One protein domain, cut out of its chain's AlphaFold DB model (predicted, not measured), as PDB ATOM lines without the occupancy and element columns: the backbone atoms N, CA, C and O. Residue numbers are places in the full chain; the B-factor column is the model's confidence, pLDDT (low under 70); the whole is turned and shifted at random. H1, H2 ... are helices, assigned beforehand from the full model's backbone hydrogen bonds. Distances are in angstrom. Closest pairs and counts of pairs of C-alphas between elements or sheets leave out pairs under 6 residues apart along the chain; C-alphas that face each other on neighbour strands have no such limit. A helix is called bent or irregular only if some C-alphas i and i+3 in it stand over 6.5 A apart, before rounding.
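AT A GLANCE: This is residues 7 to 181 of the 255 residues of the protein "uncharacterized protein LOC107860825 isoform X2" of Capsicum annuum (UniProt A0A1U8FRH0). One long helix, H7, runs through the middle, and shorter helices cross it at steep angles: H3 and H4 pack along it, H8 packs near its last residues, and H5 lies by its first residues. H11 comes near the last residues of H7 from another side, while H1 lies at the end of an arm whose residues 10 to 16 stick out from the body. The printed part has 175 residues with eleven named helices, H1 to H11 in order along the chain, and no named strand; the class is all helix. The whole is compact, with a radius of gyration of the C-alphas of 16.1 A, and spans 45 by 37 by 30 A.

IN THESE COORDINATES: H7, residues 84 to 102, is the longest helix at 26.5 A, from C-alpha 84 at (50.215, 54.567, 18.162) to C-alpha 102 at (43.674, 29.151, 14.595). Before it come H1, residues 7 to 11, with C-alpha 7 at (19.019, 48.112, 25.206); H2, residues 34 to 40; H3, residues 43 to 51, 12.2 A; H4, residues 56 to 65, 14.4 A; H5, residues 67 to 72; and H6, residues 76 to 79. After it come H8, residues 107 to 121, 21.0 A; H9, residues 123 to 133, 15.9 A; H10, residues 145 to 153, 12.1 A; and H11, residues 164 to 177, 19.7 A, ending with C-alpha 177 at (34.504, 26.660, 11.922). H2 is irregular, but only just: C-alphas 35 and 38 are 7.0 A apart.

HOW THE PARTS SIT: H7 is the hub, touching four helices. With residues 92 to 100 it touches H3, at a steep tilt of 69 degrees, only just short of about perpendicular; the closest C-alphas are those of Val 47 and Cys 96, 5.2 A apart. With residues 84 to 92 it touches H4, at a steep tilt of 62 degrees, closest at the C-alphas of Ile 63 and Ala 88, 5.7 A. It touches H8 at the C-alphas of Asn 100 and Lys 113, 6.7 A, and only just touches H11, with 3 pairs of C-alphas within 8 A, closest at Ile 102 and Ala 173, 6.8 A. H8 and H9 only just touch, only at the corner, at the C-alphas of Ile 118 and Tyr 126, 6.1 A. H2 and H9 are each near H7. H5 and H6 are close to H7 but not clearly touching, while H1 and H10 touch no helix. Every O i to N i+4 pair is within hydrogen-bond range in H1, H3, H4, H5, H7, H8, H10 and H11; H9 has 5 of 7, H2 has 1 of 3 beside 3 of 4 O i to N i+3 pairs, and H6 is too short for such a pair.

THE WHOLE: The C-alphas farthest apart, those of Glu 11 and Asp 53, are 49.3 A apart. The printed part has no cut. The links from H1 to H2, 22 residues, and from H9 to H10, 11 residues, are long. The mean pLDDT of the printed part is 71.4, with 73 residues under 70, among them residues 7 to 18, 103 to 111 and 134 to 181.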
ATOM      1  N   LEU A   7      20.307  48.702  24.847       45.62
ATOM      2  CA  LEU A   7      19.019  48.112  25.206       45.62
ATOM      3  C   LEU A   7      19.136  46.620  25.566       45.62
ATOM      4  O   LEU A   7      18.563  46.192  26.559       45.62
ATOM      5  N   MET A   8      19.922  45.838  24.816       50.12
ATOM      6  CA  MET A   8      20.116  44.415  25.121       50.12
ATOM      7  C   MET A   8      20.919  44.208  26.407       50.12
ATOM      8  O   MET A   8      20.607  43.309  27.182       50.12
ATOM      9  N   ARG A   9      21.918  45.060  26.683       59.31
ATOM     10  CA  ARG A   9      22.638  45.013  27.968       59.31
ATOM     11  C   ARG A   9      21.756  45.408  29.143       59.31
ATOM     12  O   ARG A   9      21.896  44.847  30.220       59.31
ATOM     13  N   GLU A  10      20.895  46.405  28.965       59.12
ATOM     14  CA  GLU A  10      20.032  46.893  30.038       59.12
ATOM     15  C   GLU A  10      18.943  45.892  30.417       59.12
ATOM     16  O   GLU A  10      18.592  45.799  31.594       59.12
ATOM     17  N   GLU A  11      18.440  45.138  29.443       56.22
ATOM     18  CA  GLU A  11      17.462  44.074  29.671       56.22
ATOM     19  C   GLU A  11      18.101  42.797  30.245       56.22
ATOM     20  O   GLU A  11      17.444  42.093  31.006       56.22
ATOM     21  N   ASN A  12      19.381  42.540  29.953       57.28
ATOM     22  CA  ASN A  12      20.151  41.394  30.452       57.28
ATOM     23  C   ASN A  12      21.314  41.829  31.366       57.28
ATOM     24  O   ASN A  12      22.423  41.314  31.256       57.28
ATOM     25  N   LYS A  13      21.072  42.768  32.294       57.69
ATOM     26  CA  LYS A  13      22.114  43.303  33.201       57.69
ATOM     27  C   LYS A  13      22.828  42.244  34.042       57.69
ATOM     28  O   LYS A  13      23.945  42.489  34.484       57.69
ATOM     29  N   GLU A  14      22.177  41.111  34.293       57.84
ATOM     30  CA  GLU A  14      22.740  40.007  35.075       57.84
ATOM     31  C   GLU A  14      23.513  38.984  34.230       57.84
ATOM     32  O   GLU A  14      24.221  38.151  34.792       57.84
ATOM     33  N   SER A  15      23.410  39.033  32.898       64.44
ATOM     34  CA  SER A  15      24.135  38.120  32.013       64.44
ATOM     35  C   SER A  15      25.509  38.690  31.658       64.44
ATOM     36  O   SER A  15      25.635  39.812  31.167       64.44
ATOM     37  N   ASP A  16      26.547  37.878  31.862       65.94
ATOM     38  CA  ASP A  16      27.913  38.163  31.422       65.94
ATOM     39  C   ASP A  16      28.175  37.719  29.974       65.94
ATOM     40  O   ASP A  16      29.322  37.708  29.527       65.94
ATOM     41  N   ASP A  17      27.131  37.354  29.219       66.62
ATOM     42  CA  ASP A  17      27.293  36.609  27.970       66.62
ATOM     43  C   ASP A  17      27.980  37.385  26.852       66.62
ATOM     44  O   ASP A  17      28.578  36.772  25.964       66.62
ATOM     45  N   TYR A  18      27.927  38.713  26.922       69.00
ATOM     46  CA  TYR A  18      28.504  39.618  25.935       69.00
ATOM     47  C   TYR A  18      29.924  40.074  26.286       69.00
ATOM     48  O   TYR A  18      30.597  40.654  25.438       69.00
ATOM     49  N   GLU A  19      30.386  39.822  27.515       77.88
ATOM     50  CA  GLU A  19      31.740  40.172  27.936       77.88
ATOM     51  C   GLU A  19      32.715  39.010  27.717       77.88
ATOM     52  O   GLU A  19      32.366  37.852  27.968       77.88
ATOM     53  N   PRO A  20      33.975  39.296  27.344       86.50
ATOM     54  CA  PRO A  20      35.000  38.269  27.325       86.50
ATOM     55  C   PRO A  20      35.216  37.678  28.723       86.50
ATOM     56  O   PRO A  20      35.165  38.371  29.752       86.50
ATOM     57  N   LYS A  21      35.468  36.371  28.753       86.62
ATOM     58  CA  LYS A  21      35.693  35.591  29.974       86.62
ATOM     59  C   LYS A  21      37.170  35.449  30.311       86.62
ATOM     60  O   LYS A  21      37.516  35.463  31.490       86.62
ATOM     61  N   VAL A  22      38.028  35.332  29.303       90.12
ATOM     62  CA  VAL A  22      39.455  35.034  29.454       90.12
ATOM     63  C   VAL A  22      40.373  35.932  28.631       90.12
ATOM     64  O   VAL A  22      41.486  36.172  29.084       90.12
ATOM     65  N   VAL A  23      39.955  36.452  27.471       91.75
ATOM     66  CA  VAL A  23      40.835  37.231  26.582       91.75
ATOM     67  C   VAL A  23      40.174  38.505  26.067       91.75
ATOM     68  O   VAL A  23      39.080  38.460  25.514       91.75
ATOM     69  N   SER A  24      40.861  39.645  26.199       91.12
ATOM     70  CA  SER A  24      40.507  40.856  25.452       91.12
ATOM     71  C   SER A  24      41.160  40.820  24.080       91.12
ATOM     72  O   SER A  24      42.312  40.429  23.954       91.12
ATOM     73  N   LEU A  25      40.474  41.306  23.062       85.31
ATOM     74  CA  LEU A  25      40.995  41.468  21.714       85.31
ATOM     75  C   LEU A  25      40.685  42.894  21.261       85.31
ATOM     76  O   LEU A  25      39.538  43.347  21.273       85.31
ATOM     77  N   GLY A  26      41.735  43.626  20.919       84.50
ATOM     78  CA  GLY A  26      41.685  45.041  20.618       84.50
ATOM     79  C   GLY A  26      41.466  45.929  21.853       84.50
ATOM     80  O   GLY A  26      41.478  45.481  23.006       84.50
ATOM     81  N   PRO A  27      41.240  47.231  21.622       84.75
ATOM     82  CA  PRO A  27      41.294  48.266  22.654       84.75
ATOM     83  C   PRO A  27      40.083  48.288  23.593       84.75
ATOM     84  O   PRO A  27      40.120  48.963  24.625       84.75
ATOM     85  N   TYR A  28      38.987  47.605  23.245       83.44
ATOM     86  CA  TYR A  28      37.720  47.774  23.951       83.44
ATOM     87  C   TYR A  28      37.731  47.167  25.354       83.44
ATOM     88  O   TYR A  28      37.287  47.840  26.281       83.44
ATOM     89  N   HIS A  29      38.255  45.955  25.545       86.06
ATOM     90  CA  HIS A  29      38.344  45.313  26.865       86.06
ATOM     91  C   HIS A  29      39.762  45.346  27.464       86.06
ATOM     92  O   HIS A  29      39.962  44.903  28.601       86.06
ATOM     93  N   HIS A  30      40.731  45.922  26.742       89.12
ATOM     94  CA  HIS A  30      42.140  45.879  27.114       89.12
ATOM     95  C   HIS A  30      42.385  46.557  28.467       89.12
ATOM     96  O   HIS A  30      41.980  47.698  28.694       89.12
ATOM     97  N   GLY A  31      43.007  45.824  29.394       86.19
ATOM     98  CA  GLY A  31      43.338  46.304  30.739       86.19
ATOM     99  C   GLY A  31      42.149  46.595  31.668       86.19
ATOM    100  O   GLY A  31      42.371  46.976  32.816       86.19
ATOM    101  N   LYS A  32      40.894  46.413  31.228       86.69
ATOM    102  CA  LYS A  32      39.707  46.815  32.007       86.69
ATOM    103  C   LYS A  32      39.330  45.844  33.119       86.69
ATOM    104  O   LYS A  32      38.799  46.269  34.142       86.69
ATOM    105  N   HIS A  33      39.570  44.548  32.923       87.81
ATOM    106  CA  HIS A  33      39.067  43.515  33.826       87.81
ATOM    107  C   HIS A  33      40.193  42.596  34.319       87.81
ATOM    108  O   HIS A  33      40.870  41.975  33.496       87.81
ATOM    109  N   PRO A  34      40.354  42.406  35.646       90.56
ATOM    110  CA  PRO A  34      41.359  41.497  36.201       90.56
ATOM    111  C   PRO A  34      41.238  40.051  35.697       90.56
ATOM    112  O   PRO A  34      42.254  39.377  35.562       90.56
ATOM    113  N   LYS A  35      40.017  39.596  35.361       89.62
ATOM    114  CA  LYS A  35      39.749  38.249  34.816       89.62
ATOM    115  C   LYS A  35      40.472  37.966  33.491       89.62
ATOM    116  O   LYS A  35      40.802  36.819  33.224       89.62
ATOM    117  N   LEU A  36      40.765  38.999  32.698       92.94
ATOM    118  CA  LEU A  36      41.412  38.858  31.386       92.94
ATOM    119  C   LEU A  36      42.940  38.865  31.485       92.94
ATOM    120  O   LEU A  36      43.631  38.417  30.572       92.94
ATOM    121  N   LYS A  37      43.483  39.350  32.612       94.12
ATOM    122  CA  LYS A  37      44.918  39.594  32.784       94.12
ATOM    123  C   LYS A  37      45.768  38.348  32.538       94.12
ATOM    124  O   LYS A  37      46.854  38.458  31.989       94.12
ATOM    125  N   PHE A  38      45.266  37.169  32.902       94.94
ATOM    126  CA  PHE A  38      46.009  35.924  32.731       94.94
ATOM    127  C   PHE A  38      46.373  35.646  31.264       94.94
ATOM    128  O   PHE A  38      47.510  35.276  30.980       94.94
ATOM    129  N   VAL A  39      45.444  35.870  30.326       94.50
ATOM    130  CA  VAL A  39      45.743  35.716  28.896       94.50
ATOM    131  C   VAL A  39      46.474  36.942  28.353       94.50
ATOM    132  O   VAL A  39      47.362  36.770  27.525       94.50
ATOM    133  N   GLU A  40      46.192  38.157  28.840       95.00
ATOM    134  CA  GLU A  40      46.973  39.355  28.467       95.00
ATOM    135  C   GLU A  40      48.473  39.179  28.752       95.00
ATOM    136  O   GLU A  40      49.300  39.429  27.877       95.00
ATOM    137  N   ASP A  41      48.823  38.671  29.937       95.44
ATOM    138  CA  ASP A  41      50.208  38.414  30.350       95.44
ATOM    139  C   ASP A  41      50.863  37.296  29.509       95.44
ATOM    140  O   ASP A  41      52.090  37.226  29.401       95.44
ATOM    141  N   PHE A  42      50.056  36.443  28.866       94.88
ATOM    142  CA  PHE A  42      50.518  35.391  27.962       94.88
ATOM    143  C   PHE A  42      50.773  35.875  26.527       94.88
ATOM    144  O   PHE A  42      51.618  35.309  25.831       94.88
ATOM    145  N   LYS A  43      50.101  36.928  26.050       93.69
ATOM    146  CA  LYS A  43      50.229  37.374  24.650       93.69
ATOM    147  C   LYS A  43      51.659  37.687  24.191       93.69
ATOM    148  O   LYS A  43      51.981  37.340  23.055       93.69
ATOM    149  N   PRO A  44      52.558  38.275  25.009       93.62
ATOM    150  CA  PRO A  44      53.960  38.428  24.617       93.62
ATOM    151  C   PRO A  44      54.646  37.094  24.290       93.62
ATOM    152  O   PRO A  44      55.501  37.041  23.409       93.62
ATOM    153  N   GLU A  45      54.276  36.008  24.972       91.38
ATOM    154  CA  GLU A  45      54.773  34.667  24.665       91.38
ATOM    155  C   GLU A  45      54.156  34.134  23.367       91.38
ATOM    156  O   GLU A  45      54.871  33.554  22.554       91.38
ATOM    157  N   ALA A  46      52.874  34.414  23.103       87.56
ATOM    158  CA  ALA A  46      52.246  34.093  21.820       87.56
ATOM    159  C   ALA A  46      52.960  34.780  20.636       87.56
ATOM    160  O   ALA A  46      53.173  34.157  19.596       87.56
ATOM    161  N   VAL A  47      53.410  36.030  20.795       85.62
ATOM    162  CA  VAL A  47      54.233  36.711  19.777       85.62
ATOM    163  C   VAL A  47      55.509  35.918  19.492       85.62
ATOM    164  O   VAL A  47      55.778  35.605  18.337       85.62
ATOM    165  N   LYS A  48      56.249  35.499  20.525       86.75
ATOM    166  CA  LYS A  48      57.461  34.676  20.351       86.75
ATOM    167  C   LYS A  48      57.166  33.322  19.709       86.75
ATOM    168  O   LYS A  48      57.941  32.856  18.886       86.75
ATOM    169  N   MET A  49      56.054  32.687  20.079       81.75
ATOM    170  CA  MET A  49      55.625  31.408  19.502       81.75
ATOM    171  C   MET A  49      55.326  31.497  18.005       81.75
ATOM    172  O   MET A  49      55.486  30.503  17.305       81.75
ATOM    173  N   PHE A  50      54.877  32.663  17.531       76.69
ATOM    174  CA  PHE A  50      54.523  32.877  16.130       76.69
ATOM    175  C   PHE A  50      55.692  33.400  15.293       76.69
ATOM    176  O   PHE A  50      55.921  32.949  14.173       76.69
ATOM    177  N   ILE A  51      56.398  34.395  15.826       72.75
ATOM    178  CA  ILE A  51      57.474  35.098  15.128       72.75
ATOM    179  C   ILE A  51      58.777  34.278  15.175       72.75
ATOM    180  O   ILE A  51      59.582  34.391  14.253       72.75
ATOM    181  N   GLU A  52      58.948  33.402  16.172       71.88
ATOM    182  CA  GLU A  52      60.171  32.620  16.401       71.88
ATOM    183  C   GLU A  52      61.409  33.539  16.430       71.88
ATOM    184  O   GLU A  52      61.475  34.430  17.276       71.88
ATOM    185  N   ASP A  53      62.352  33.362  15.497       63.75
ATOM    186  CA  ASP A  53      63.574  34.172  15.360       63.75
ATOM    187  C   ASP A  53      63.402  35.400  14.440       63.75
ATOM    188  O   ASP A  53      64.362  36.129  14.166       63.75
ATOM    189  N   LYS A  54      62.201  35.638  13.898       63.91
ATOM    190  CA  LYS A  54      61.954  36.775  12.998       63.91
ATOM    191  C   LYS A  54      61.956  38.096  13.782       63.91
ATOM    192  O   LYS A  54      61.669  38.157  14.972       63.91
ATOM    193  N   ASN A  55      62.271  39.189  13.093       70.88
ATOM    194  CA  ASN A  55      62.317  40.519  13.698       70.88
ATOM    195  C   ASN A  55      60.892  41.075  13.889       70.88
ATOM    196  O   ASN A  55      60.216  41.409  12.912       70.88
ATOM    197  N   ASP A  56      60.454  41.202  15.142       68.94
ATOM    198  CA  ASP A  56      59.162  41.783  15.535       68.94
ATOM    199  C   ASP A  56      58.986  43.235  15.054       68.94
ATOM    200  O   ASP A  56      57.869  43.664  14.752       68.94
ATOM    201  N   GLY A  57      60.087  43.967  14.870       71.44
ATOM    202  CA  GLY A  57      60.118  45.317  14.316       71.44
ATOM    203  C   GLY A  57      59.516  45.426  12.913       71.44
ATOM    204  O   GLY A  57      58.914  46.450  12.595       71.44
ATOM    205  N   VAL A  58      59.601  44.373  12.090       70.56
ATOM    206  CA  VAL A  58      58.978  44.356  10.751       70.56
ATOM    207  C   VAL A  58      57.453  44.365  10.868       70.56
ATOM    208  O   VAL A  58      56.780  45.123  10.169       70.56
ATOM    209  N   PHE A  59      56.911  43.575  11.796       71.94
ATOM    210  CA  PHE A  59      55.472  43.500  12.051       71.94
ATOM    211  C   PHE A  59      54.956  44.792  12.686       71.94
ATOM    212  O   PHE A  59      53.940  45.334  12.255       71.94
ATOM    213  N   MET A  60      55.692  45.334  13.659       78.12
ATOM    214  CA  MET A  60      55.363  46.620  14.274       78.12
ATOM    215  C   MET A  60      55.361  47.758  13.254       78.12
ATOM    216  O   MET A  60      54.421  48.548  13.234       78.12
ATOM    217  N   HIS A  61      56.367  47.832  12.377       74.62
ATOM    218  CA  HIS A  61      56.424  48.848  11.327       74.62
ATOM    219  C   HIS A  61      55.239  48.737  10.359       74.62
ATOM    220  O   HIS A  61      54.659  49.752   9.978       74.62
ATOM    221  N   ALA A  62      54.854  47.517   9.978       71.00
ATOM    222  CA  ALA A  62      53.697  47.285   9.121       71.00
ATOM    223  C   ALA A  62      52.393  47.787   9.754       71.00
ATOM    224  O   ALA A  62      51.646  48.526   9.120       71.00
ATOM    225  N   ILE A  63      52.153  47.458  11.026       74.56
ATOM    226  CA  ILE A  63      50.957  47.921  11.744       74.56
ATOM    227  C   ILE A  63      50.981  49.445  11.911       74.56
ATOM    228  O   ILE A  63      49.955  50.100  11.742       74.56
ATOM    229  N   LEU A  64      52.146  50.023  12.219       79.25
ATOM    230  CA  LEU A  64      52.308  51.469  12.386       79.25
ATOM    231  C   LEU A  64      52.063  52.244  11.089       79.25
ATOM    232  O   LEU A  64      51.472  53.320  11.136       79.25
ATOM    233  N   ARG A  65      52.468  51.702   9.936       76.19
ATOM    234  CA  ARG A  65      52.200  52.311   8.625       76.19
ATOM    235  C   ARG A  65      50.699  52.512   8.393       76.19
ATOM    236  O   ARG A  65      50.302  53.541   7.859       76.19
ATOM    237  N   ASP A  66      49.883  51.571   8.865       72.19
ATOM    238  CA  ASP A  66      48.437  51.538   8.635       72.19
ATOM    239  C   ASP A  66      47.616  51.865   9.896       72.19
ATOM    240  O   ASP A  66      46.407  51.624   9.962       72.19
ATOM    241  N   ILE A  67      48.261  52.473  10.900       80.44
ATOM    242  CA  ILE A  67      47.678  52.734  12.222       80.44
ATOM    243  C   ILE A  67      46.412  53.588  12.156       80.44
ATOM    244  O   ILE A  67      45.465  53.356  12.907       80.44
ATOM    245  N   GLY A  68      46.368  54.553  11.232       75.25
ATOM    246  CA  GLY A  68      45.211  55.425  11.039       75.25
ATOM    247  C   GLY A  68      43.973  54.648  10.591       75.25
ATOM    248  O   GLY A  68      42.883  54.881  11.111       75.25
ATOM    249  N   TYR A  69      44.148  53.683   9.683       71.00
ATOM    250  CA  TYR A  69      43.070  52.783   9.276       71.00
ATOM    251  C   TYR A  69      42.706  51.825  10.412       71.00
ATOM    252  O   TYR A  69      41.542  51.728  10.777       71.00
ATOM    253  N   ALA A  70      43.695  51.195  11.053       72.50
ATOM    254  CA  ALA A  70      43.439  50.279  12.162       72.50
ATOM    255  C   ALA A  70      42.647  50.944  13.307       72.50
ATOM    256  O   ALA A  70      41.736  50.336  13.869       72.50
ATOM    257  N   LYS A  71      42.946  52.210  13.634       76.94
ATOM    258  CA  LYS A  71      42.211  52.989  14.638       76.94
ATOM    259  C   LYS A  71      40.824  53.429  14.164       76.94
ATOM    260  O   LYS A  71      39.919  53.461  14.995       76.94
ATOM    261  N   SER A  72      40.631  53.740  12.877       72.12
ATOM    262  CA  SER A  72      39.330  54.187  12.345       72.12
ATOM    263  C   SER A  72      38.259  53.096  12.381       72.12
ATOM    264  O   SER A  72      37.063  53.388  12.395       72.12
ATOM    265  N   CYS A  73      38.673  51.834  12.474       67.12
ATOM    266  CA  CYS A  73      37.767  50.709  12.633       67.12
ATOM    267  C   CYS A  73      37.083  50.635  14.018       67.12
ATOM    268  O   CYS A  73      36.107  49.887  14.203       67.12
ATOM    269  N   TYR A  74      37.576  51.410  14.986       70.12
ATOM    270  CA  TYR A  74      37.045  51.523  16.341       70.12
ATOM    271  C   TYR A  74      36.469  52.920  16.582       70.12
ATOM    272  O   TYR A  74      36.850  53.901  15.947       70.12
ATOM    273  N   LEU A  75      35.560  53.030  17.553       73.56
ATOM    274  CA  LEU A  75      35.134  54.345  18.029       73.56
ATOM    275  C   LEU A  75      36.319  55.055  18.692       73.56
ATOM    276  O   LEU A  75      36.999  54.464  19.530       73.56
ATOM    277  N   GLU A  76      36.500  56.339  18.382       78.94
ATOM    278  CA  GLU A  76      37.612  57.168  18.867       78.94
ATOM    279  C   GLU A  76      37.804  57.088  20.389       78.94
ATOM    280  O   GLU A  76      38.922  56.964  20.876       78.94
ATOM    281  N   LYS A  77      36.707  57.049  21.156       82.75
ATOM    282  CA  LYS A  77      36.737  56.927  22.624       82.75
ATOM    283  C   LYS A  77      37.460  55.676  23.151       82.75
ATOM    284  O   LYS A  77      37.789  55.630  24.331       82.75
ATOM    285  N   PHE A  78      37.646  54.647  22.323       81.88
ATOM    286  CA  PHE A  78      38.380  53.434  22.686       81.88
ATOM    287  C   PHE A  78      39.846  53.480  22.256       81.88
ATOM    288  O   PHE A  78      40.650  52.743  22.808       81.88
ATOM    289  N   THR A  79      40.215  54.344  21.311       83.25
ATOM    290  CA  THR A  79      41.575  54.413  20.758       83.25
ATOM    291  C   THR A  79      42.356  55.632  21.240       83.25
ATOM    292  O   THR A  79      43.582  55.576  21.291       83.25
ATOM    293  N   SER A  80      41.671  56.702  21.654       87.44
ATOM    294  CA  SER A  80      42.271  57.974  22.080       87.44
ATOM    295  C   SER A  80      43.152  57.871  23.329       87.44
ATOM    296  O   SER A  80      44.050  58.688  23.514       87.44
ATOM    297  N   GLY A  81      42.938  56.853  24.168       90.75
ATOM    298  CA  GLY A  81      43.758  56.579  25.351       90.75
ATOM    299  C   GLY A  81      45.106  55.908  25.059       90.75
ATOM    300  O   GLY A  81      45.899  55.735  25.983       90.75
ATOM    301  N   TYR A  82      45.378  55.524  23.807       91.12
ATOM    302  CA  TYR A  82      46.569  54.766  23.427       91.12
ATOM    303  C   TYR A  82      47.433  55.532  22.423       91.12
ATOM    304  O   TYR A  82      46.955  55.977  21.371       91.12
ATOM    305  N   SER A  83      48.739  55.606  22.699       96.25
ATOM    306  CA  SER A  83      49.710  55.998  21.676       96.25
ATOM    307  C   SER A  83      49.696  54.995  20.521       96.25
ATOM    308  O   SER A  83      49.283  53.843  20.682       96.25
ATOM    309  N   ASP A  84      50.148  55.427  19.347       93.94
ATOM    310  CA  ASP A  84      50.215  54.567  18.162       93.94
ATOM    311  C   ASP A  84      51.072  53.323  18.407       93.94
ATOM    312  O   ASP A  84      50.686  52.228  18.016       93.94
ATOM    313  N   GLU A  85      52.178  53.464  19.139       94.81
ATOM    314  CA  GLU A  85      53.050  52.340  19.483       94.81
ATOM    315  C   GLU A  85      52.359  51.325  20.406       94.81
ATOM    316  O   GLU A  85      52.429  50.118  20.167       94.81
ATOM    317  N   VAL A  86      51.662  51.797  21.446       94.81
ATOM    318  CA  VAL A  86      50.951  50.914  22.384       94.81
ATOM    319  C   VAL A  86      49.800  50.206  21.678       94.81
ATOM    320  O   VAL A  86      49.617  49.002  21.852       94.81
ATOM    321  N   PHE A  87      49.059  50.928  20.837       88.56
ATOM    322  CA  PHE A  87      47.991  50.349  20.034       88.56
ATOM    323  C   PHE A  87      48.534  49.316  19.039       88.56
ATOM    324  O   PHE A  87      48.006  48.213  18.953       88.56
ATOM    325  N   ALA A  88      49.618  49.625  18.324       85.31
ATOM    326  CA  ALA A  88      50.228  48.694  17.381       85.31
ATOM    327  C   ALA A  88      50.725  47.417  18.074       85.31
ATOM    328  O   ALA A  88      50.497  46.314  17.578       85.31
ATOM    329  N   ARG A  89      51.329  47.551  19.261       91.31
ATOM    330  CA  ARG A  89      51.773  46.412  20.075       91.31
ATOM    331  C   ARG A  89      50.604  45.543  20.530       91.31
ATOM    332  O   ARG A  89      50.717  44.322  20.476       91.31
ATOM    333  N   MET A  90      49.498  46.162  20.940       91.44
ATOM    334  CA  MET A  90      48.256  45.465  21.286       91.44
ATOM    335  C   MET A  90      47.738  44.656  20.092       91.44
ATOM    336  O   MET A  90      47.537  43.452  20.206       91.44
ATOM    337  N   MET A  91      47.633  45.284  18.918       85.06
ATOM    338  CA  MET A  91      47.182  44.610  17.697       85.06
ATOM    339  C   MET A  91      48.095  43.436  17.314       85.06
ATOM    340  O   MET A  91      47.597  42.371  16.955       85.06
ATOM    341  N   LEU A  92      49.421  43.598  17.425       82.12
ATOM    342  CA  LEU A  92      50.385  42.527  17.146       82.12
ATOM    343  C   LEU A  92      50.198  41.336  18.091       82.12
ATOM    344  O   LEU A  92      50.132  40.189  17.656       82.12
ATOM    345  N   GLN A  93      50.113  41.617  19.388       89.81
ATOM    346  CA  GLN A  93      49.920  40.618  20.434       89.81
ATOM    347  C   GLN A  93      48.638  39.817  20.228       89.81
ATOM    348  O   GLN A  93      48.651  38.587  20.323       89.81
ATOM    349  N   ASP A  94      47.552  40.503  19.895       87.44
ATOM    350  CA  ASP A  94      46.272  39.852  19.689       87.44
ATOM    351  C   ASP A  94      46.241  39.032  18.398       87.44
ATOM    352  O   ASP A  94      45.768  37.893  18.399       87.44
ATOM    353  N   ALA A  95      46.803  39.569  17.311       79.25
ATOM    354  CA  ALA A  95      46.933  38.851  16.050       79.25
ATOM    355  C   ALA A  95      47.769  37.575  16.226       79.25
ATOM    356  O   ALA A  95      47.356  36.502  15.789       79.25
ATOM    357  N   CYS A  96      48.906  37.650  16.925       80.50
ATOM    358  CA  CYS A  96      49.727  36.476  17.213       80.50
ATOM    359  C   CYS A  96      49.007  35.463  18.112       80.50
ATOM    360  O   CYS A  96      49.141  34.262  17.888       80.50
ATOM    361  N   LEU A  97      48.226  35.898  19.108       86.50
ATOM    362  CA  LEU A  97      47.424  34.981  19.922       86.50
ATOM    363  C   LEU A  97      46.412  34.216  19.060       86.50
ATOM    364  O   LEU A  97      46.360  32.987  19.123       86.50
ATOM    365  N   ILE A  98      45.659  34.934  18.225       79.56
ATOM    366  CA  ILE A  98      44.673  34.351  17.310       79.56
ATOM    367  C   ILE A  98      45.346  33.380  16.343       79.56
ATOM    368  O   ILE A  98      44.860  32.272  16.150       79.56
ATOM    369  N   LEU A  99      46.484  33.750  15.763       75.00
ATOM    370  CA  LEU A  99      47.178  32.897  14.803       75.00
ATOM    371  C   LEU A  99      47.800  31.662  15.446       75.00
ATOM    372  O   LEU A  99      47.804  30.612  14.820       75.00
ATOM    373  N   ASN A 100      48.278  31.727  16.688       78.44
ATOM    374  CA  ASN A 100      48.685  30.505  17.385       78.44
ATOM    375  C   ASN A 100      47.485  29.619  17.759       78.44
ATOM    376  O   ASN A 100      47.657  28.411  17.922       78.44
ATOM    377  N   TYR A 101      46.290  30.202  17.903       78.31
ATOM    378  CA  TYR A 101      45.054  29.476  18.192       78.31
ATOM    379  C   TYR A 101      44.454  28.801  16.946       78.31
ATOM    380  O   TYR A 101      44.133  27.614  16.974       78.31
ATOM    381  N   ILE A 102      44.300  29.564  15.859       70.56
ATOM    382  CA  ILE A 102      43.674  29.151  14.595       70.56
ATOM    383  C   ILE A 102      44.681  28.455  13.667       70.56
ATOM    384  O   ILE A 102      44.320  27.555  12.911       70.56
ATOM    385  N   GLY A 103      45.935  28.904  13.688       59.44
ATOM    386  CA  GLY A 103      46.878  28.722  12.594       59.44
ATOM    387  C   GLY A 103      47.213  27.263  12.278       59.44
ATOM    388  O   GLY A 103      47.356  26.433  13.186       59.44
ATOM    389  N   PRO A 104      47.403  26.944  10.989       56.16
ATOM    390  CA  PRO A 104      47.991  25.703  10.556       56.16
ATOM    391  C   PRO A 104      49.487  25.910  10.364       56.16
ATOM    392  O   PRO A 104      50.008  26.703   9.592       56.16
ATOM    393  N   THR A 105      50.210  25.090  11.065       48.22
ATOM    394  CA  THR A 105      51.500  24.625  10.606       48.22
ATOM    395  C   THR A 105      51.357  23.132  10.734       48.22
ATOM    396  O   THR A 105      50.879  22.767  11.796       48.22
ATOM    397  N   THR A 106      51.603  22.338   9.676       56.38
ATOM    398  CA  THR A 106      51.439  20.859   9.534       56.38
ATOM    399  C   THR A 106      50.686  20.124  10.666       56.38
ATOM    400  O   THR A 106      50.994  20.343  11.816       56.38
ATOM    401  N   LYS A 107      49.785  19.147  10.441       58.84
ATOM    402  CA  LYS A 107      49.052  18.449  11.552       58.84
ATOM    403  C   LYS A 107      49.872  18.207  12.852       58.84
ATOM    404  O   LYS A 107      49.371  18.420  13.953       58.84
ATOM    405  N   THR A 108      51.146  17.836  12.717       58.84
ATOM    406  CA  THR A 108      52.198  17.818  13.752       58.84
ATOM    407  C   THR A 108      52.477  19.140  14.494       58.84
ATOM    408  O   THR A 108      52.452  19.161  15.720       58.84
ATOM    409  N   GLU A 109      52.759  20.248  13.813       59.12
ATOM    410  CA  GLU A 109      53.124  21.528  14.437       59.12
ATOM    411  C   GLU A 109      51.912  22.241  15.068       59.12
ATOM    412  O   GLU A 109      52.030  22.823  16.147       59.12
ATOM    413  N   GLN A 110      50.716  22.081  14.494       62.50
ATOM    414  CA  GLN A 110      49.459  22.521  15.111       62.50
ATOM    415  C   GLN A 110      49.190  21.758  16.415       62.50
ATOM    416  O   GLN A 110      48.774  22.350  17.412       62.50
ATOM    417  N   SER A 111      49.504  20.456  16.450       65.81
ATOM    418  CA  SER A 111      49.429  19.652  17.676       65.81
ATOM    419  C   SER A 111      50.390  20.178  18.745       65.81
ATOM    420  O   SER A 111      49.994  20.319  19.900       65.81
ATOM    421  N   HIS A 112      51.622  20.540  18.371       74.94
ATOM    422  CA  HIS A 112      52.602  21.095  19.308       74.94
ATOM    423  C   HIS A 112      52.207  22.474  19.850       74.94
ATOM    424  O   HIS A 112      52.254  22.671  21.065       74.94
ATOM    425  N   LYS A 113      51.778  23.415  18.995       76.94
ATOM    426  CA  LYS A 113      51.331  24.754  19.427       76.94
ATOM    427  C   LYS A 113      50.105  24.661  20.332       76.94
ATOM    428  O   LYS A 113      50.107  25.245  21.415       76.94
ATOM    429  N   LYS A 114      49.122  23.831  19.964       81.06
ATOM    430  CA  LYS A 114      47.945  23.546  20.795       81.06
ATOM    431  C   LYS A 114      48.329  22.973  22.159       81.06
ATOM    432  O   LYS A 114      47.884  23.497  23.176       81.06
ATOM    433  N   ILE A 115      49.166  21.931  22.203       82.94
ATOM    434  CA  ILE A 115      49.632  21.330  23.466       82.94
ATOM    435  C   ILE A 115      50.369  22.367  24.314       82.94
ATOM    436  O   ILE A 115      50.137  22.446  25.517       82.94
ATOM    437  N   ARG A 116      51.224  23.193  23.703       85.88
ATOM    438  CA  ARG A 116      51.981  24.225  24.414       85.88
ATOM    439  C   ARG A 116      51.065  25.279  25.040       85.88
ATOM    440  O   ARG A 116      51.210  25.541  26.232       85.88
ATOM    441  N   ILE A 117      50.088  25.803  24.295       86.69
ATOM    442  CA  ILE A 117      49.107  26.754  24.847       86.69
ATOM    443  C   ILE A 117      48.287  26.087  25.956       86.69
ATOM    444  O   ILE A 117      48.122  26.676  27.020       86.69
ATOM    445  N   ILE A 118      47.806  24.856  25.754       84.44
ATOM    446  CA  ILE A 118      47.045  24.122  26.779       84.44
ATOM    447  C   ILE A 118      47.884  23.903  28.042       84.44
ATOM    448  O   ILE A 118      47.361  24.045  29.141       84.44
ATOM    449  N   ASN A 119      49.177  23.610  27.919       88.44
ATOM    450  CA  ASN A 119      50.059  23.438  29.074       88.44
ATOM    451  C   ASN A 119      50.300  24.750  29.833       88.44
ATOM    452  O   ASN A 119      50.483  24.719  31.047       88.44
ATOM    453  N   GLN A 120      50.314  25.891  29.138       91.56
ATOM    454  CA  GLN A 120      50.573  27.200  29.747       91.56
ATOM    455  C   GLN A 120      49.307  27.850  30.317       91.56
ATOM    456  O   GLN A 120      49.356  28.439  31.393       91.56
ATOM    457  N   LEU A 121      48.179  27.735  29.615       90.81
ATOM    458  CA  LEU A 121      46.921  28.391  29.976       90.81
ATOM    459  C   LEU A 121      45.907  27.451  30.638       90.81
ATOM    460  O   LEU A 121      44.996  27.902  31.327       90.81
ATOM    461  N   GLY A 122      46.047  26.143  30.440       87.88
ATOM    462  CA  GLY A 122      45.058  25.147  30.833       87.88
ATOM    463  C   GLY A 122      43.940  24.973  29.802       87.88
ATOM    464  O   GLY A 122      43.572  25.887  29.061       87.88
ATOM    465  N   THR A 123      43.349  23.775  29.780       82.81
ATOM    466  CA  THR A 123      42.294  23.394  28.824       82.81
ATOM    467  C   THR A 123      41.075  24.314  28.881       82.81
ATOM    468  O   THR A 123      40.543  24.675  27.838       82.81
ATOM    469  N   VAL A 124      40.648  24.721  30.081       82.00
ATOM    470  CA  VAL A 124      39.458  25.574  30.265       82.00
ATOM    471  C   VAL A 124      39.679  26.973  29.689       82.00
ATOM    472  O   VAL A 124      38.791  27.522  29.045       82.00
ATOM    473  N   VAL A 125      40.864  27.556  29.881       87.44
ATOM    474  CA  VAL A 125      41.184  28.871  29.309       87.44
ATOM    475  C   VAL A 125      41.290  28.762  27.792       87.44
ATOM    476  O   VAL A 125      40.694  29.568  27.083       87.44
ATOM    477  N   TYR A 126      41.951  27.718  27.286       84.00
ATOM    478  CA  TYR A 126      42.058  27.458  25.850       84.00
ATOM    479  C   TYR A 126      40.688  27.348  25.158       84.00
ATOM    480  O   TYR A 126      40.495  27.905  24.078       84.00
ATOM    481  N   THR A 127      39.711  26.657  25.753       78.69
ATOM    482  CA  THR A 127      38.364  26.569  25.162       78.69
ATOM    483  C   THR A 127      37.606  27.895  25.235       78.69
ATOM    484  O   THR A 127      36.897  28.236  24.290       78.69
ATOM    485  N   ASN A 128      37.788  28.683  26.299       82.88
ATOM    486  CA  ASN A 128      37.145  29.994  26.427       82.88
ATOM    487  C   ASN A 128      37.763  31.069  25.519       82.88
ATOM    488  O   ASN A 128      37.038  31.968  25.107       82.88
ATOM    489  N   ILE A 129      39.042  30.955  25.130       84.12
ATOM    490  CA  ILE A 129      39.644  31.842  24.116       84.12
ATOM    491  C   ILE A 129      38.821  31.793  22.826       84.12
ATOM    492  O   ILE A 129      38.511  32.838  22.262       84.12
ATOM    493  N   ARG A 130      38.375  30.596  22.414       77.44
ATOM    494  CA  ARG A 130      37.481  30.433  21.259       77.44
ATOM    495  C   ARG A 130      36.204  31.244  21.421       77.44
ATOM    496  O   ARG A 130      35.856  32.002  20.528       77.44
ATOM    497  N   ARG A 131      35.490  31.045  22.536       77.19
ATOM    498  CA  ARG A 131      34.219  31.730  22.828       77.19
ATOM    499  C   ARG A 131      34.408  33.236  22.690       77.19
ATOM    500  O   ARG A 131      33.654  33.883  21.971       77.19
ATOM    501  N   ASP A 132      35.434  33.753  23.350       82.88
ATOM    502  CA  ASP A 132      35.726  35.174  23.400       82.88
ATOM    503  C   ASP A 132      36.094  35.746  22.031       82.88
ATOM    504  O   ASP A 132      35.702  36.868  21.742       82.88
ATOM    505  N   MET A 133      36.783  35.001  21.161       76.38
ATOM    506  CA  MET A 133      37.074  35.441  19.786       76.38
ATOM    507  C   MET A 133      35.811  35.705  18.949       76.38
ATOM    508  O   MET A 133      35.849  36.519  18.030       76.38
ATOM    509  N   TYR A 134      34.699  35.033  19.259       67.56
ATOM    510  CA  TYR A 134      33.428  35.181  18.541       67.56
ATOM    511  C   TYR A 134      32.497  36.245  19.127       67.56
ATOM    512  O   TYR A 134      31.476  36.567  18.514       67.56
ATOM    513  N   LEU A 135      32.817  36.809  20.292       68.50
ATOM    514  CA  LEU A 135      32.005  37.874  20.869       68.50
ATOM    515  C   LEU A 135      32.126  39.129  20.008       68.50
ATOM    516  O   LEU A 135      33.234  39.607  19.788       68.50
ATOM    517  N   LEU A 136      30.991  39.701  19.588       61.72
ATOM    518  CA  LEU A 136      30.925  40.941  18.789       61.72
ATOM    519  C   LEU A 136      31.777  42.074  19.382       61.72
ATOM    520  O   LEU A 136      32.389  42.866  18.669       61.72
ATOM    521  N   GLU A 137      31.844  42.125  20.707       63.88
ATOM    522  CA  GLU A 137      32.530  43.174  21.461       63.88
ATOM    523  C   GLU A 137      34.032  42.931  21.615       63.88
ATOM    524  O   GLU A 137      34.772  43.819  22.030       63.88
ATOM    525  N   ASN A 138      34.482  41.740  21.234       67.69
ATOM    526  CA  ASN A 138      35.855  41.272  21.317       67.69
ATOM    527  C   ASN A 138      36.405  40.919  19.922       67.69
ATOM    528  O   ASN A 138      37.318  40.112  19.783       67.69
ATOM    529  N   GLN A 139      35.826  41.489  18.862       61.47
ATOM    530  CA  GLN A 139      36.299  41.273  17.498       61.47
ATOM    531  C   GLN A 139      37.483  42.192  17.188       61.47
ATOM    532  O   GLN A 139      37.341  43.418  17.145       61.47
ATOM    533  N   LEU A 140      38.632  41.589  16.873       57.41
ATOM    534  CA  LEU A 140      39.591  42.205  15.958       57.41
ATOM    535  C   LEU A 140      39.003  42.107  14.564       57.41
ATOM    536  O   LEU A 140      38.552  41.038  14.158       57.41
ATOM    537  N   LEU A 141      38.960  43.231  13.856       48.94
ATOM    538  CA  LEU A 141      38.345  43.299  12.540       48.94
ATOM    539  C   LEU A 141      39.002  42.331  11.561       48.94
ATOM    540  O   LEU A 141      40.018  42.649  10.953       48.94
ATOM    541  N   VAL A 142      38.349  41.193  11.370       49.81
ATOM    542  CA  VAL A 142      38.244  40.499  10.093       49.81
ATOM    543  C   VAL A 142      36.842  39.897  10.070       49.81
ATOM    544  O   VAL A 142      36.643  38.787  10.556       49.81
ATOM    545  N   VAL A 143      35.841  40.650   9.602       44.91
ATOM    546  CA  VAL A 143      34.441  40.178   9.636       44.91
ATOM    547  C   VAL A 143      33.864  39.975   8.231       44.91
ATOM    548  O   VAL A 143      32.777  39.424   8.089       44.91
ATOM    549  N   SER A 144      34.596  40.297   7.162       44.44
ATOM    550  CA  SER A 144      34.115  40.041   5.802       44.44
ATOM    551  C   SER A 144      35.227  39.807   4.775       44.44
ATOM    552  O   SER A 144      36.390  40.167   4.973       44.44
ATOM    553  N   LYS A 145      34.864  39.184   3.643       45.62
ATOM    554  CA  LYS A 145      35.755  39.025   2.476       45.62
ATOM    555  C   LYS A 145      36.217  40.382   1.960       45.62
ATOM    556  O   LYS A 145      37.328  40.508   1.453       45.62
ATOM    557  N   GLU A 146      35.347  41.370   2.092       51.50
ATOM    558  CA  GLU A 146      35.545  42.753   1.714       51.50
ATOM    559  C   GLU A 146      36.615  43.403   2.600       51.50
ATOM    560  O   GLU A 146      37.531  44.006   2.051       51.50
ATOM    561  N   ASP A 147      36.600  43.163   3.919       51.62
ATOM    562  CA  ASP A 147      37.646  43.644   4.837       51.62
ATOM    563  C   ASP A 147      39.009  43.017   4.509       51.62
ATOM    564  O   ASP A 147      40.019  43.709   4.428       51.62
ATOM    565  N   VAL A 148      39.058  41.701   4.257       50.84
ATOM    566  CA  VAL A 148      40.304  41.004   3.873       50.84
ATOM    567  C   VAL A 148      40.842  41.523   2.539       50.84
ATOM    568  O   VAL A 148      42.051  41.692   2.373       50.84
ATOM    569  N   LYS A 149      39.953  41.770   1.574       55.72
ATOM    570  CA  LYS A 149      40.309  42.313   0.264       55.72
ATOM    571  C   LYS A 149      40.819  43.748   0.381       55.72
ATOM    572  O   LYS A 149      41.846  44.056  -0.208       55.72
ATOM    573  N   GLU A 150      40.166  44.587   1.179       55.97
ATOM    574  CA  GLU A 150      40.592  45.965   1.434       55.97
ATOM    575  C   GLU A 150      41.949  46.008   2.159       55.97
ATOM    576  O   GLU A 150      42.835  46.766   1.771       55.97
ATOM    577  N   LEU A 151      42.158  45.140   3.157       53.16
ATOM    578  CA  LEU A 151      43.439  44.981   3.853       53.16
ATOM    579  C   LEU A 151      44.563  44.509   2.916       53.16
ATOM    580  O   LEU A 151      45.715  44.899   3.098       53.16
ATOM    581  N   ARG A 152      44.246  43.681   1.913       53.97
ATOM    582  CA  ARG A 152      45.187  43.237   0.870       53.97
ATOM    583  C   ARG A 152      45.492  44.356  -0.128       53.97
ATOM    584  O   ARG A 152      46.650  44.554  -0.479       53.97
ATOM    585  N   GLU A 153      44.475  45.097  -0.566       57.81
ATOM    586  CA  GLU A 153      44.611  46.229  -1.496       57.81
ATOM    587  C   GLU A 153      45.399  47.394  -0.890       57.81
ATOM    588  O   GLU A 153      46.154  48.059  -1.593       57.81
ATOM    589  N   LYS A 154      45.267  47.614   0.421       50.78
ATOM    590  CA  LYS A 154      46.045  48.607   1.175       50.78
ATOM    591  C   LYS A 154      47.430  48.107   1.599       50.78
ATOM    592  O   LYS A 154      48.108  48.782   2.362       50.78
ATOM    593  N   GLU A 155      47.829  46.919   1.138       47.62
ATOM    594  CA  GLU A 155      49.072  46.240   1.513       47.62
ATOM    595  C   GLU A 155      49.243  46.068   3.034       47.62
ATOM    596  O   GLU A 155      50.359  45.895   3.500       47.62
ATOM    597  N   ILE A 156      48.171  46.106   3.832       47.06
ATOM    598  CA  ILE A 156      48.204  45.983   5.303       47.06
ATOM    599  C   ILE A 156      48.513  44.540   5.685       47.06
ATOM    600  O   ILE A 156      49.406  44.271   6.487       47.06
ATOM    601  N   ILE A 157      47.836  43.598   5.025       43.97
ATOM    602  CA  ILE A 157      48.321  42.225   4.897       43.97
ATOM    603  C   ILE A 157      49.411  42.288   3.830       43.97
ATOM    604  O   ILE A 157      49.185  42.000   2.654       43.97
ATOM    605  N   ILE A 158      50.584  42.787   4.223       35.28
ATOM    606  CA  ILE A 158      51.726  42.833   3.321       35.28
ATOM    607  C   ILE A 158      52.022  41.383   2.950       35.28
ATOM    608  O   ILE A 158      52.109  40.525   3.830       35.28
ATOM    609  N   ASN A 159      52.343  41.162   1.681       32.81
ATOM    610  CA  ASN A 159      53.093  40.031   1.121       32.81
ATOM    611  C   ASN A 159      54.423  39.702   1.879       32.81
ATOM    612  O   ASN A 159      55.257  38.930   1.422       32.81
ATOM    613  N   SER A 160      54.666  40.341   3.030       36.84
ATOM    614  CA  SER A 160      55.791  40.177   3.949       36.84
ATOM    615  C   SER A 160      55.374  39.720   5.355       36.84
ATOM    616  O   SER A 160      56.228  39.221   6.082       36.84
ATOM    617  N   LEU A 161      54.109  39.902   5.768       41.25
ATOM    618  CA  LEU A 161      53.631  39.460   7.083       41.25
ATOM    619  C   LEU A 161      53.170  38.009   7.023       41.25
ATOM    620  O   LEU A 161      53.611  37.224   7.860       41.25
ATOM    621  N   TRP A 162      52.350  37.661   6.024       48.44
ATOM    622  CA  TRP A 162      51.752  36.334   5.858       48.44
ATOM    623  C   TRP A 162      51.786  35.888   4.392       48.44
ATOM    624  O   TRP A 162      51.662  36.722   3.495       48.44
ATOM    625  N   SER A 163      51.958  34.586   4.143       52.94
ATOM    626  CA  SER A 163      51.880  34.040   2.781       52.94
ATOM    627  C   SER A 163      50.429  33.967   2.296       52.94
ATOM    628  O   SER A 163      49.491  33.950   3.101       52.94
ATOM    629  N   ASP A 164      50.229  33.903   0.978       53.16
ATOM    630  CA  ASP A 164      48.894  33.722   0.397       53.16
ATOM    631  C   ASP A 164      48.196  32.471   0.962       53.16
ATOM    632  O   ASP A 164      46.988  32.498   1.211       53.16
ATOM    633  N   GLU A 165      48.957  31.415   1.262       57.59
ATOM    634  CA  GLU A 165      48.466  30.215   1.944       57.59
ATOM    635  C   GLU A 165      47.931  30.529   3.345       57.59
ATOM    636  O   GLU A 165      46.806  30.145   3.652       57.59
ATOM    637  N   GLN A 166      48.662  31.297   4.160       56.62
ATOM    638  CA  GLN A 166      48.250  31.638   5.529       56.62
ATOM    639  C   GLN A 166      46.974  32.490   5.569       56.62
ATOM    640  O   GLN A 166      46.148  32.344   6.472       56.62
ATOM    641  N   VAL A 167      46.780  33.366   4.580       54.66
ATOM    642  CA  VAL A 167      45.558  34.175   4.453       54.66
ATOM    643  C   VAL A 167      44.368  33.305   4.054       54.66
ATOM    644  O   VAL A 167      43.285  33.427   4.632       54.66
ATOM    645  N   VAL A 168      44.560  32.410   3.081       55.06
ATOM    646  CA  VAL A 168      43.537  31.444   2.657       55.06
ATOM    647  C   VAL A 168      43.193  30.488   3.794       55.06
ATOM    648  O   VAL A 168      42.033  30.126   3.956       55.06
ATOM    649  N   GLU A 169      44.164  30.108   4.611       58.88
ATOM    650  CA  GLU A 169      43.975  29.251   5.774       58.88
ATOM    651  C   GLU A 169      43.251  29.951   6.918       58.88
ATOM    652  O   GLU A 169      42.339  29.353   7.475       58.88
ATOM    653  N   LEU A 170      43.581  31.206   7.237       56.22
ATOM    654  CA  LEU A 170      42.802  32.010   8.184       56.22
ATOM    655  C   LEU A 170      41.346  32.099   7.716       56.22
ATOM    656  O   LEU A 170      40.428  31.831   8.485       56.22
ATOM    657  N   TYR A 171      41.140  32.407   6.436       54.41
ATOM    658  CA  TYR A 171      39.813  32.478   5.839       54.41
ATOM    659  C   TYR A 171      39.085  31.123   5.882       54.41
ATOM    660  O   TYR A 171      37.933  31.050   6.303       54.41
ATOM    661  N   ASN A 172      39.750  30.034   5.498       56.56
ATOM    662  CA  ASN A 172      39.178  28.691   5.532       56.56
ATOM    663  C   ASN A 172      38.905  28.237   6.957       56.56
ATOM    664  O   ASN A 172      37.880  27.610   7.172       56.56
ATOM    665  N   ALA A 173      39.759  28.551   7.927       55.91
ATOM    666  CA  ALA A 173      39.528  28.241   9.326       55.91
ATOM    667  C   ALA A 173      38.342  29.044   9.864       55.91
ATOM    668  O   ALA A 173      37.481  28.465  10.498       55.91
ATOM    669  N   LEU A 174      38.197  30.325   9.525       50.66
ATOM    670  CA  LEU A 174      36.990  31.086   9.868       50.66
ATOM    671  C   LEU A 174      35.724  30.476   9.231       50.66
ATOM    672  O   LEU A 174      34.698  30.359   9.897       50.66
ATOM    673  N   ASN A 175      35.814  30.024   7.976       47.56
ATOM    674  CA  ASN A 175      34.686  29.522   7.181       47.56
ATOM    675  C   ASN A 175      34.334  28.035   7.433       47.56
ATOM    676  O   ASN A 175      33.195  27.625   7.255       47.56
ATOM    677  N   THR A 176      35.293  27.202   7.845       48.31
ATOM    678  CA  THR A 176      35.065  25.791   8.233       48.31
ATOM    679  C   THR A 176      34.612  25.655   9.680       48.31
ATOM    680  O   THR A 176      34.043  24.636  10.051       48.31
ATOM    681  N   TYR A 177      34.812  26.686  10.495       46.78
ATOM    682  CA  TYR A 177      34.504  26.660  11.922       46.78
ATOM    683  C   TYR A 177      33.116  27.217  12.250       46.78
ATOM    684  O   TYR A 177      32.616  26.976  13.347       46.78
ATOM    685  N   GLU A 178      32.436  27.839  11.272       45.06
ATOM    686  CA  GLU A 178      30.966  27.912  11.259       45.06
ATOM    687  C   GLU A 178      30.320  26.513  11.290       45.06
ATOM    688  O   GLU A 178      29.182  26.388  11.737       45.06
ATOM    689  N   ALA A 179      31.040  25.469  10.855       42.25
ATOM    690  CA  ALA A 179      30.558  24.090  10.815       42.25
ATOM    691  C   ALA A 179      31.038  23.207  11.988       42.25
ATOM    692  O   ALA A 179      30.619  22.052  12.054       42.25
ATOM    693  N   ASP A 180      31.895  23.707  12.894       46.75
ATOM    694  CA  ASP A 180      32.445  22.913  14.007       46.75
ATOM    695  C   ASP A 180      31.833  23.288  15.368       46.75
ATOM    696  O   ASP A 180      31.967  24.416  15.868       46.75
ATOM    697  N   ASP A 181      31.185  22.285  15.957       48.31
ATOM    698  CA  ASP A 181      30.304  22.288  17.125       48.31
ATOM    699  C   ASP A 181      31.065  22.448  18.452       48.31
ATOM    700  O   ASP A 181      31.193  21.526  19.257       48.31
TER     701      ASP A 181